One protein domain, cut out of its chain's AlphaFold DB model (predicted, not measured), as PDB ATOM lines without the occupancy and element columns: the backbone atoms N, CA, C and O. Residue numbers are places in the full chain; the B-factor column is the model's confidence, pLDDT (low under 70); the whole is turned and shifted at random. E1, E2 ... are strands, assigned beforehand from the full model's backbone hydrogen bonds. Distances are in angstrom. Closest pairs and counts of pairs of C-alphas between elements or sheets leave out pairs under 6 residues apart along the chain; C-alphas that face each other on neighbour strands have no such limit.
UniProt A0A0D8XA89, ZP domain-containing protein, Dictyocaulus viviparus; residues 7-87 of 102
ATOM      1  N   ALA A   7     -18.100  -2.198 -27.351       84.94
ATOM      2  CA  ALA A   7     -17.772  -1.812 -28.712       84.94
ATOM      3  C   ALA A   7     -19.074  -1.582 -29.484       84.94
ATOM      4  O   ALA A   7     -20.053  -2.305 -29.324       84.94
ATOM      5  N   LYS A   8     -19.113  -0.554 -30.321       89.62
ATOM      6  CA  LYS A   8     -20.259  -0.219 -31.161       89.62
ATOM      7  C   LYS A   8     -19.793  -0.090 -32.601       89.62
ATOM      8  O   LYS A   8     -18.926   0.734 -32.889       89.62
ATOM      9  N   ILE A   9     -20.407  -0.860 -33.491       91.44
ATOM     10  CA  ILE A   9     -20.219  -0.744 -34.938       91.44
ATOM     11  C   ILE A   9     -21.446  -0.040 -35.505       91.44
ATOM     12  O   ILE A   9     -22.574  -0.410 -35.180       91.44
ATOM     13  N   PHE A  10     -21.254   1.007 -36.301       92.44
ATOM     14  CA  PHE A  10     -22.359   1.780 -36.866       92.44
ATOM     15  C   PHE A  10     -21.978   2.436 -38.190       92.44
ATOM     16  O   PHE A  10     -20.806   2.712 -38.453       92.44
ATOM     17  N   VAL A  11     -22.985   2.739 -39.008       93.12
ATOM     18  CA  VAL A  11     -22.789   3.554 -40.212       93.12
ATOM     19  C   VAL A  11     -22.484   4.999 -39.812       93.12
ATOM     20  O   VAL A  11     -23.113   5.544 -38.903       93.12
ATOM     21  N   LYS A  12     -21.524   5.650 -40.474       90.88
ATOM     22  CA  LYS A  12     -21.144   7.047 -40.222       90.88
ATOM     23  C   LYS A  12     -22.383   7.944 -40.122       90.88
ATOM     24  O   LYS A  12     -23.301   7.858 -40.925       90.88
ATOM     25  N   ASN A  13     -22.390   8.815 -39.112       89.62
ATOM     26  CA  ASN A  13     -23.506   9.697 -38.737       89.62
ATOM     27  C   ASN A  13     -24.782   9.000 -38.218       89.62
ATOM     28  O   ASN A  13     -25.687   9.693 -37.763       89.62
ATOM     29  N   GLN A  14     -24.840   7.667 -38.161       90.69
ATOM     30  CA  GLN A  14     -26.017   6.903 -37.714       90.69
ATOM     31  C   GLN A  14     -25.875   6.270 -36.328       90.69
ATOM     32  O   GLN A  14     -26.610   5.357 -35.962       90.69
ATOM     33  N   ARG A  15     -24.961   6.776 -35.494       86.75
ATOM     34  CA  ARG A  15     -24.646   6.206 -34.168       86.75
ATOM     35  C   ARG A  15     -25.862   5.997 -33.250       86.75
ATOM     36  O   ARG A  15     -25.854   5.101 -32.397       86.75
ATOM     37  N   ARG A  16     -26.848   6.892 -33.363       87.62
ATOM     38  CA  ARG A  16     -28.078   6.933 -32.552       87.62
ATOM     39  C   ARG A  16     -29.318   6.485 -33.326       87.62
ATOM     40  O   ARG A  16     -30.397   6.479 -32.745       87.62
ATOM     41  N   SER A  17     -29.175   6.160 -34.609       88.38
ATOM     42  CA  SER A  17     -30.299   5.716 -35.424       88.38
ATOM     43  C   SER A  17     -30.659   4.286 -35.047       88.38
ATOM     44  O   SER A  17     -29.770   3.450 -34.876       88.38
ATOM     45  N   ALA A  18     -31.951   4.021 -34.867       82.38
ATOM     46  CA  ALA A  18     -32.427   2.671 -34.607       82.38
ATOM     47  C   ALA A  18     -32.076   1.771 -35.801       82.38
ATOM     48  O   ALA A  18     -32.165   2.199 -36.948       82.38
ATOM     49  N   ASP A  19     -31.659   0.539 -35.519       85.06
ATOM     50  CA  ASP A  19     -31.350  -0.498 -36.514       85.06
ATOM     51  C   ASP A  19     -30.097  -0.255 -37.391       85.06
ATOM     52  O   ASP A  19     -29.754  -1.103 -38.208       85.06
ATOM     53  N   CYS A  20     -29.363   0.853 -37.207       91.19
ATOM     54  CA  CYS A  20     -28.152   1.183 -37.986       91.19
ATOM     55  C   CYS A  20     -26.833   0.975 -37.219       91.19
ATOM     56  O   CYS A  20     -25.780   1.497 -37.609       91.19
ATOM     57  N   PHE A  21     -26.893   0.264 -36.094       91.31
ATOM     58  CA  PHE A  21     -25.737  -0.072 -35.279       91.31
ATOM     59  C   PHE A  21     -25.898  -1.447 -34.640       91.31
ATOM     60  O   PHE A  21     -27.009  -1.910 -34.399       91.31
ATOM     61  N   VAL A  22     -24.771  -2.031 -34.261       90.25
ATOM     62  CA  VAL A  22     -24.688  -3.202 -33.388       90.25
ATOM     63  C   VAL A  22     -23.762  -2.877 -32.217       90.25
ATOM     64  O   VAL A  22     -22.828  -2.077 -32.349       90.25
ATOM     65  N   VAL A  23     -24.061  -3.433 -31.047       88.94
ATOM     66  CA  VAL A  23     -23.259  -3.271 -29.831       88.94
ATOM     67  C   VAL A  23     -22.735  -4.637 -29.432       88.94
ATOM     68  O   VAL A  23     -23.513  -5.577 -29.351       88.94
ATOM     69  N   TYR A  24     -21.440  -4.701 -29.162       86.56
ATOM     70  CA  TYR A  24     -20.737  -5.873 -28.675       86.56
ATOM     71  C   TYR A  24     -20.307  -5.656 -27.238       86.56
ATOM     72  O   TYR A  24     -19.791  -4.588 -26.880       86.56
ATOM     73  N   SER A  25     -20.482  -6.694 -26.435       82.31
ATOM     74  CA  SER A  25     -19.948  -6.751 -25.081       82.31
ATOM     75  C   SER A  25     -18.706  -7.631 -25.051       82.31
ATOM     76  O   SER A  25     -18.654  -8.667 -25.708       82.31
ATOM     77  N   ILE A  26     -17.723  -7.273 -24.222       75.19
ATOM     78  CA  ILE A  26     -16.586  -8.167 -23.928       75.19
ATOM     79  C   ILE A  26     -17.073  -9.507 -23.349       75.19
ATOM     80  O   ILE A  26     -16.411 -10.529 -23.508       75.19
ATOM     81  N   GLU A  27     -18.245  -9.522 -22.713       78.75
ATOM     82  CA  GLU A  27     -18.839 -10.732 -22.138       78.75
ATOM     83  C   GLU A  27     -19.216 -11.781 -23.199       78.75
ATOM     84  O   GLU A  27     -19.267 -12.965 -22.877       78.75
ATOM     85  N   GLU A  28     -19.420 -11.381 -24.459       76.31
ATOM     86  CA  GLU A  28     -19.738 -12.306 -25.556       76.31
ATOM     87  C   GLU A  28     -18.509 -13.085 -26.054       76.31
ATOM     88  O   GLU A  28     -18.675 -14.090 -26.741       76.31
ATOM     89  N   ASN A  29     -17.287 -12.659 -25.696       71.88
ATOM     90  CA  ASN A  29     -16.013 -13.302 -26.051       71.88
ATOM     91  C   ASN A  29     -15.903 -13.725 -27.534       71.88
ATOM     92  O   ASN A  29     -15.300 -14.747 -27.859       71.88
ATOM     93  N   SER A  30     -16.509 -12.949 -28.437       75.00
ATOM     94  CA  SER A  30     -16.412 -13.171 -29.877       75.00
ATOM     95  C   SER A  30     -15.216 -12.414 -30.448       75.00
ATOM     96  O   SER A  30     -15.034 -11.223 -30.191       75.00
ATOM     97  N   THR A  31     -14.413 -13.104 -31.254       78.19
ATOM     98  CA  THR A  31     -13.324 -12.508 -32.043       78.19
ATOM     99  C   THR A  31     -13.765 -12.117 -33.454       78.19
ATOM    100  O   THR A  31     -12.990 -11.502 -34.183       78.19
ATOM    101  N   GLU A  32     -14.996 -12.457 -33.836       81.56
ATOM    102  CA  GLU A  32     -15.547 -12.269 -35.180       81.56
ATOM    103  C   GLU A  32     -16.844 -11.450 -35.098       81.56
ATOM    104  O   GLU A  32     -17.943 -12.005 -35.139       81.56
ATOM    105  N   PRO A  33     -16.755 -10.121 -34.910       79.25
ATOM    106  CA  PRO A  33     -17.938  -9.272 -34.916       79.25
ATOM    107  C   PRO A  33     -18.508  -9.159 -36.337       79.25
ATOM    108  O   PRO A  33     -17.795  -8.792 -37.272       79.25
ATOM    109  N   GLU A  34     -19.809  -9.400 -36.490       84.44
ATOM    110  CA  GLU A  34     -20.536  -9.284 -37.756       84.44
ATOM    111  C   GLU A  34     -21.589  -8.165 -37.713       84.44
ATOM    112  O   GLU A  34     -22.495  -8.139 -36.883       84.44
ATOM    113  N   PHE A  35     -21.504  -7.206 -38.633       86.44
ATOM    114  CA  PHE A  35     -22.535  -6.182 -38.787       86.44
ATOM    115  C   PHE A  35     -23.352  -6.450 -40.048       86.44
ATOM    116  O   PHE A  35     -22.874  -6.244 -41.163       86.44
ATOM    117  N   MET A  36     -24.597  -6.887 -39.858       86.44
ATOM    118  CA  MET A  36     -25.552  -7.097 -40.941       86.44
ATOM    119  C   MET A  36     -26.542  -5.939 -40.997       86.44
ATOM    120  O   MET A  36     -27.164  -5.602 -39.990       86.44
ATOM    121  N   LEU A  37     -26.732  -5.370 -42.189       84.94
ATOM    122  CA  LEU A  37     -27.787  -4.396 -42.430       84.94
ATOM    123  C   LEU A  37     -28.812  -4.945 -43.434       84.94
ATOM    124  O   LEU A  37     -28.435  -5.290 -44.558       84.94
ATOM    125  N   PRO A  38     -30.105  -4.997 -43.070       82.56
ATOM    126  CA  PRO A  38     -31.177  -5.329 -44.001       82.56
ATOM    127  C   PRO A  38     -31.242  -4.367 -45.198       82.56
ATOM    128  O   PRO A  38     -31.046  -3.156 -45.061       82.56
ATOM    129  N   LEU A  39     -31.547  -4.899 -46.387       77.62
ATOM    130  CA  LEU A  39     -31.579  -4.113 -47.630       77.62
ATOM    131  C   LEU A  39     -32.640  -2.996 -47.611       77.62
ATOM    132  O   LEU A  39     -32.434  -1.934 -48.194       77.62
ATOM    133  N   ASP A  40     -33.759  -3.206 -46.920       82.81
ATOM    134  CA  ASP A  40     -34.836  -2.223 -46.737       82.81
ATOM    135  C   ASP A  40     -34.410  -1.018 -45.881       82.81
ATOM    136  O   ASP A  40     -35.047   0.034 -45.929       82.81
ATOM    137  N   ARG A  41     -33.307  -1.140 -45.132       83.56
ATOM    138  CA  ARG A  41     -32.775  -0.092 -44.249       83.56
ATOM    139  C   ARG A  41     -31.563   0.643 -44.813       83.56
ATOM    140  O   ARG A  41     -31.091   1.581 -44.175       83.56
ATOM    141  N   ILE A  42     -31.096   0.297 -46.015       85.38
ATOM    142  CA  ILE A  42     -29.941   0.935 -46.675       85.38
ATOM    143  C   ILE A  42     -30.085   2.464 -46.702       85.38
ATOM    144  O   ILE A  42     -29.207   3.179 -46.218       85.38
ATOM    145  N   SER A  43     -31.210   2.970 -47.212       82.38
ATOM    146  CA  SER A  43     -31.450   4.415 -47.323       82.38
ATOM    147  C   SER A  43     -31.621   5.086 -45.959       82.38
ATOM    148  O   SER A  43     -31.116   6.185 -45.740       82.38
ATOM    149  N   ALA A  44     -32.285   4.410 -45.017       88.12
ATOM    150  CA  ALA A  44     -32.502   4.911 -43.661       88.12
ATOM    151  C   ALA A  44     -31.193   5.027 -42.860       88.12
ATOM    152  O   ALA A  44     -31.039   5.941 -42.053       88.12
ATOM    153  N   CYS A  45     -30.233   4.138 -43.119       90.62
ATOM    154  CA  CYS A  45     -28.922   4.144 -42.482       90.62
ATOM    155  C   CYS A  45     -27.873   4.959 -43.244       90.62
ATOM    156  O   CYS A  45     -26.689   4.848 -42.942       90.62
ATOM    157  N   GLY A  46     -28.268   5.803 -44.203       88.56
ATOM    158  CA  GLY A  46     -27.332   6.688 -44.901       88.56
ATOM    159  C   GLY A  46     -26.251   5.937 -45.681       88.56
ATOM    160  O   GLY A  46     -25.110   6.393 -45.737       88.56
ATOM    161  N   ILE A  47     -26.588   4.768 -46.228       91.62
ATOM    162  CA  ILE A  47     -25.767   4.116 -47.245       91.62
ATOM    163  C   ILE A  47     -26.105   4.760 -48.586       91.62
ATOM    164  O   ILE A  47     -27.269   4.797 -48.994       91.62
ATOM    165  N   ASP A  48     -25.078   5.251 -49.271       91.25
ATOM    166  CA  ASP A  48     -25.225   5.857 -50.584       91.25
ATOM    167  C   ASP A  48     -25.436   4.762 -51.629       91.25
ATOM    168  O   ASP A  48     -24.713   3.764 -51.666       91.25
ATOM    169  N   LEU A  49     -26.444   4.950 -52.480       89.88
ATOM    170  CA  LEU A  49     -26.838   4.000 -53.513       89.88
ATOM    171  C   LEU A  49     -26.734   4.677 -54.879       89.88
ATOM    172  O   LEU A  49     -27.495   5.592 -55.199       89.88
ATOM    173  N   LEU A  50     -25.794   4.209 -55.697       89.81
ATOM    174  CA  LEU A  50     -25.528   4.729 -57.031       89.81
ATOM    175  C   LEU A  50     -25.896   3.686 -58.085       89.81
ATOM    176  O   LEU A  50     -25.318   2.601 -58.156       89.81
ATOM    177  N   ARG A  51     -26.847   4.022 -58.958       86.81
ATOM    178  CA  ARG A  51     -27.186   3.176 -60.105       86.81
ATOM    179  C   ARG A  51     -26.257   3.495 -61.272       86.81
ATOM    180  O   ARG A  51     -26.279   4.600 -61.803       86.81
ATOM    181  N   MET A  52     -25.496   2.501 -61.712       84.75
ATOM    182  CA  MET A  52     -24.649   2.570 -62.899       84.75
ATOM    183  C   MET A  52     -25.342   1.842 -64.061       84.75
ATOM    184  O   MET A  52     -25.377   0.611 -64.057       84.75
ATOM    185  N   PRO A  53     -25.859   2.553 -65.083       78.75
ATOM    186  CA  PRO A  53     -26.706   1.974 -66.136       78.75
ATOM    187  C   PRO A  53     -26.139   0.737 -66.849       78.75
ATOM    188  O   PRO A  53     -26.906  -0.102 -67.302       78.75
ATOM    189  N   SER A  54     -24.813   0.611 -66.936       75.56
ATOM    190  CA  SER A  54     -24.125  -0.506 -67.597       75.56
ATOM    191  C   SER A  54     -23.417  -1.479 -66.649       75.56
ATOM    192  O   SER A  54     -22.989  -2.541 -67.092       75.56
ATOM    193  N   ARG A  55     -23.259  -1.137 -65.363       75.69
ATOM    194  CA  ARG A  55     -22.489  -1.939 -64.386       75.69
ATOM    195  C   ARG A  55     -23.332  -2.481 -63.233       75.69
ATOM    196  O   ARG A  55     -22.874  -3.369 -62.523       75.69
ATOM    197  N   GLY A  56     -24.556  -1.982 -63.071       85.88
ATOM    198  CA  GLY A  56     -25.498  -2.400 -62.040       85.88
ATOM    199  C   GLY A  56     -25.675  -1.353 -60.942       85.88
ATOM    200  O   GLY A  56     -26.019  -0.205 -61.220       85.88
ATOM    201  N   LEU A  57     -25.500  -1.763 -59.690       88.56
ATOM    202  CA  LEU A  57     -25.740  -0.955 -58.495       88.56
ATOM    203  C   LEU A  57     -24.477  -0.918 -57.633       88.56
ATOM    204  O   LEU A  57     -23.901  -1.963 -57.357       88.56
ATOM    205  N   GLU A  58     -24.070   0.257 -57.181       90.94
ATOM    206  CA  GLU A  58     -23.020   0.419 -56.178       90.94
ATOM    207  C   GLU A  58     -23.631   0.928 -54.875       90.94
ATOM    208  O   GLU A  58     -24.431   1.865 -54.880       90.94
ATOM    209  N   LEU A  59     -23.261   0.287 -53.770       91.19
ATOM    210  CA  LEU A  59     -23.527   0.753 -52.417       91.19
ATOM    211  C   LEU A  59     -22.212   1.209 -51.796       91.19
ATOM    212  O   LEU A  59     -21.239   0.451 -51.803       91.19
ATOM    213  N   SER A  60     -22.191   2.408 -51.231       92.38
ATOM    214  CA  SER A  60     -21.016   2.950 -50.554       92.38
ATOM    215  C   SER A  60     -21.373   3.511 -49.188       92.38
ATOM    216  O   SER A  60     -22.381   4.198 -49.019       92.38
ATOM    217  N   SER A  61     -20.543   3.222 -48.191       92.62
ATOM    218  CA  SER A  61     -20.707   3.787 -46.857       92.62
ATOM    219  C   SER A  61     -19.411   3.756 -46.055       92.62
ATOM    220  O   SER A  61     -18.444   3.095 -46.426       92.62
ATOM    221  N   VAL A  62     -19.392   4.468 -44.930       93.56
ATOM    222  CA  VAL A  62     -18.291   4.418 -43.966       93.56
ATOM    223  C   VAL A  62     -18.786   3.741 -42.698       93.56
ATOM    224  O   VAL A  62     -19.696   4.244 -42.043       93.56
ATOM    225  N   ILE A  63     -18.170   2.619 -42.339       92.94
ATOM    226  CA  ILE A  63     -18.475   1.867 -41.122       92.94
ATOM    227  C   ILE A  63     -17.486   2.271 -40.036       92.94
ATOM    228  O   ILE A  63     -16.278   2.276 -40.267       92.94
ATOM    229  N   VAL A  64     -17.994   2.624 -38.857       92.31
ATOM    230  CA  VAL A  64     -17.204   3.103 -37.721       92.31
ATOM    231  C   VAL A  64     -17.256   2.084 -36.590       92.31
ATOM    232  O   VAL A  64     -18.336   1.692 -36.156       92.31
ATOM    233  N   PHE A  65     -16.082   1.710 -36.094       91.50
ATOM    234  CA  PHE A  65     -15.857   0.865 -34.930       91.50
ATOM    235  C   PHE A  65     -15.445   1.768 -33.772       91.50
ATOM    236  O   PHE A  65     -14.366   2.355 -33.812       91.50
ATOM    237  N   ALA A  66     -16.306   1.904 -32.763       90.00
ATOM    238  CA  ALA A  66     -16.050   2.777 -31.623       90.00
ATOM    239  C   ALA A  66     -16.175   2.060 -30.281       90.00
ATOM    240  O   ALA A  66     -17.154   1.353 -30.051       90.00
ATOM    241  N   PHE A  67     -15.249   2.319 -29.361       86.50
ATOM    242  CA  PHE A  67     -15.226   1.696 -28.029       86.50
ATOM    243  C   PHE A  67     -15.790   2.590 -26.919       86.50
ATOM    244  O   PHE A  67     -16.083   2.121 -25.821       86.50
ATOM    245  N   HIS A  68     -15.966   3.886 -27.186       84.12
ATOM    246  CA  HIS A  68     -16.589   4.811 -26.242       84.12
ATOM    247  C   HIS A  68     -18.055   5.063 -26.625       84.12
ATOM    248  O   HIS A  68     -18.331   5.269 -27.807       84.12
ATOM    249  N   PRO A  69     -19.017   5.120 -25.679       77.56
ATOM    250  CA  PRO A  69     -20.453   5.237 -25.970       77.56
ATOM    251  C   PRO A  69     -20.869   6.543 -26.664       77.56
ATOM    252  O   PRO A  69     -21.863   6.549 -27.401       77.56
ATOM    253  N   SER A  70     -20.108   7.625 -26.499       80.25
ATOM    254  CA  SER A  70     -20.502   8.962 -26.977       80.25
ATOM    255  C   SER A  70     -19.502   9.648 -27.901       80.25
ATOM    256  O   SER A  70     -19.892  10.581 -28.595       80.25
ATOM    257  N   PHE A  71     -18.247   9.210 -27.924       79.38
ATOM    258  CA  PHE A  71     -17.158   9.944 -28.571       79.38
ATOM    259  C   PHE A  71     -16.379   9.009 -29.474       79.38
ATOM    260  O   PHE A  71     -16.311   7.817 -29.190       79.38
ATOM    261  N   VAL A  72     -15.819   9.572 -30.543       80.69
ATOM    262  CA  VAL A  72     -14.803   8.884 -31.333       80.69
ATOM    263  C   VAL A  72     -13.460   9.133 -30.654       80.69
ATOM    264  O   VAL A  72     -13.093  10.286 -30.423       80.69
ATOM    265  N   THR A  73     -12.773   8.070 -30.267       84.25
ATOM    266  CA  THR A  73     -11.496   8.111 -29.545       84.25
ATOM    267  C   THR A  73     -10.342   7.663 -30.438       84.25
ATOM    268  O   THR A  73     -10.558   7.147 -31.529       84.25
ATOM    269  N   ALA A  74      -9.099   7.836 -29.980       81.25
ATOM    270  CA  ALA A  74      -7.913   7.440 -30.745       81.25
ATOM    271  C   ALA A  74      -7.832   5.926 -31.041       81.25
ATOM    272  O   ALA A  74      -7.110   5.527 -31.948       81.25
ATOM    273  N   GLY A  75      -8.552   5.092 -30.279       80.94
ATOM    274  CA  GLY A  75      -8.637   3.648 -30.515       80.94
ATOM    275  C   GLY A  75      -9.705   3.236 -31.532       80.94
ATOM    276  O   GLY A  75      -9.779   2.064 -31.887       80.94
ATOM    277  N   ASP A  76     -10.531   4.173 -31.992       88.69
ATOM    278  CA  ASP A  76     -11.631   3.889 -32.907       88.69
ATOM    279  C   ASP A  76     -11.136   3.848 -34.359       88.69
ATOM    280  O   ASP A  76     -10.190   4.541 -34.739       88.69
ATOM    281  N   GLN A  77     -11.790   3.037 -35.187       90.75
ATOM    282  CA  GLN A  77     -11.424   2.835 -36.591       90.75
ATOM    283  C   GLN A  77     -12.621   3.093 -37.499       90.75
ATOM    284  O   GLN A  77     -13.771   2.884 -37.112       90.75
ATOM    285  N   ALA A  78     -12.362   3.541 -38.725       92.19
ATOM    286  CA  ALA A  78     -13.398   3.749 -39.724       92.19
ATOM    287  C   ALA A  78     -12.948   3.213 -41.081       92.19
ATOM    288  O   ALA A  78     -11.831   3.474 -41.521       92.19
ATOM    289  N   PHE A  79     -13.844   2.503 -41.756       93.00
ATOM    290  CA  PHE A  79     -13.567   1.844 -43.025       93.00
ATOM    291  C   PHE A  79     -14.568   2.303 -44.077       93.00
ATOM    292  O   PHE A  79     -15.777   2.253 -43.851       93.00
ATOM    293  N   ALA A  80     -14.067   2.743 -45.230       94.56
ATOM    294  CA  ALA A  80     -14.894   2.990 -46.404       94.56
ATOM    295  C   ALA A  80     -15.168   1.655 -47.105       94.56
ATOM    296  O   ALA A  80     -14.243   0.973 -47.542       94.56
ATOM    297  N   VAL A  81     -16.440   1.277 -47.180       91.75
ATOM    298  CA  VAL A  81     -16.905   0.021 -47.764       91.75
ATOM    299  C   VAL A  81     -17.642   0.329 -49.059       91.75
ATOM    300  O   VAL A  81     -18.527   1.185 -49.087       91.75
ATOM    301  N   HIS A  82     -17.277  -0.394 -50.117       92.19
ATOM    302  CA  HIS A  82     -17.890  -0.306 -51.439       92.19
ATOM    303  C   HIS A  82     -18.331  -1.698 -51.887       92.19
ATOM    304  O   HIS A  82     -17.517  -2.621 -51.966       92.19
ATOM    305  N   CYS A  83     -19.614  -1.850 -52.200       88.69
ATOM    306  CA  CYS A  83     -20.194  -3.092 -52.697       88.69
ATOM    307  C   CYS A  83     -20.786  -2.853 -54.086       88.69
ATOM    308  O   CYS A  83     -21.693  -2.040 -54.243       88.69
ATOM    309  N   VAL A  84     -20.298  -3.581 -55.094       89.56
ATOM    310  CA  VAL A  84     -20.792  -3.478 -56.475       89.56
ATOM    311  C   VAL A  84     -21.616  -4.715 -56.817       89.56
ATOM    312  O   VAL A  84     -21.101  -5.830 -56.872       89.56
ATOM    313  N   PHE A  85     -22.899  -4.509 -57.085       87.56
ATOM    314  CA  PHE A  85     -23.850  -5.534 -57.493       87.56
ATOM    315  C   PHE A  85     -24.077  -5.454 -58.999       87.56
ATOM    316  O   PHE A  85     -24.661  -4.498 -59.512       87.56
ATOM    317  N   GLN A  86     -23.648  -6.486 -59.717       84.44
ATOM    318  CA  GLN A  86     -23.878  -6.586 -61.153       84.44
ATOM    319  C   GLN A  86     -25.324  -7.002 -61.433       84.44
ATOM    320  O   GLN A  86     -25.807  -8.014 -60.925       84.44
ATOM    321  N   GLN A  87     -26.014  -6.244 -62.287       72.69
ATOM    322  CA  GLN A  87     -27.315  -6.661 -62.797       72.69
ATOM    323  C   GLN A  87     -27.102  -7.774 -63.826       72.69
ATOM    324  O   GLN A  87     -26.561  -7.535 -64.904       72.69
TER     325      GLN A  87
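This is residues 7 to 87 of the 102 residues of the protein "ZP domain-containing protein" of Dictyocaulus viviparus (UniProt A0A0D8XA89). One long, twisted ribbon of sheet is built along strand E4, with E5 running beside most of it on one side, and with E3 and E1 beside opposite ends of E4 on the other side. E2 extends the sheet beyond E1, and a long link, residues 26 to 47, leads from E2 back to E3, with residues 27 to 32 sticking out. The printed part has 81 residues, no named helix and five named strands, which follow one another along the chain as E1, E2, E3, E4 and E5; they make one branched sheet whose neighbour pairs, E1 and E2, E1 and E4, E3 and E4, and E4 and E5, are antiparallel, and the class is all strand, though under half of the residues, 35 of the 81, are in named elements. It is elongated, spanning 46 by 23 by 23 A, and only just loose, close to compact, with a radius of gyration of the C-alphas of 14.2 A.

E1, residues 7 to 11, and E2, residues 21 to 25, form an antiparallel hairpin at 170 degrees, with N 9 and O 22 2.9 A apart, within hydrogen-bond range. E3, residues 48 to 52, and E4, residues 56 to 66, form a hairpin at 159 degrees, with N 50 and O 58 at 2.8 A. E5, residues 77 to 85, completes a meander E3 E4 E5, each strand the antiparallel neighbour of the one before; N 61 and O 81 are 3.0 A apart. E1 and E4 are antiparallel at 150 degrees, with N 10 and O 64 at 3.0 A. E1 and E3 are apart.

E1 begins at C-alpha 7 (-17.772, -1.812, -28.712). E4 is 32.3 A long and begins at C-alpha 56 (-25.498, -2.400, -62.040). E5 is 25.7 A long and ends at C-alpha 85 (-23.850, -5.534, -57.493).

The C-alphas farthest apart, of Glu 27 and Ser 54, are 46.9 A apart. The link E2 to E3 is long. The printed part has no cut, and no printed residue is under 70 in pLDDT.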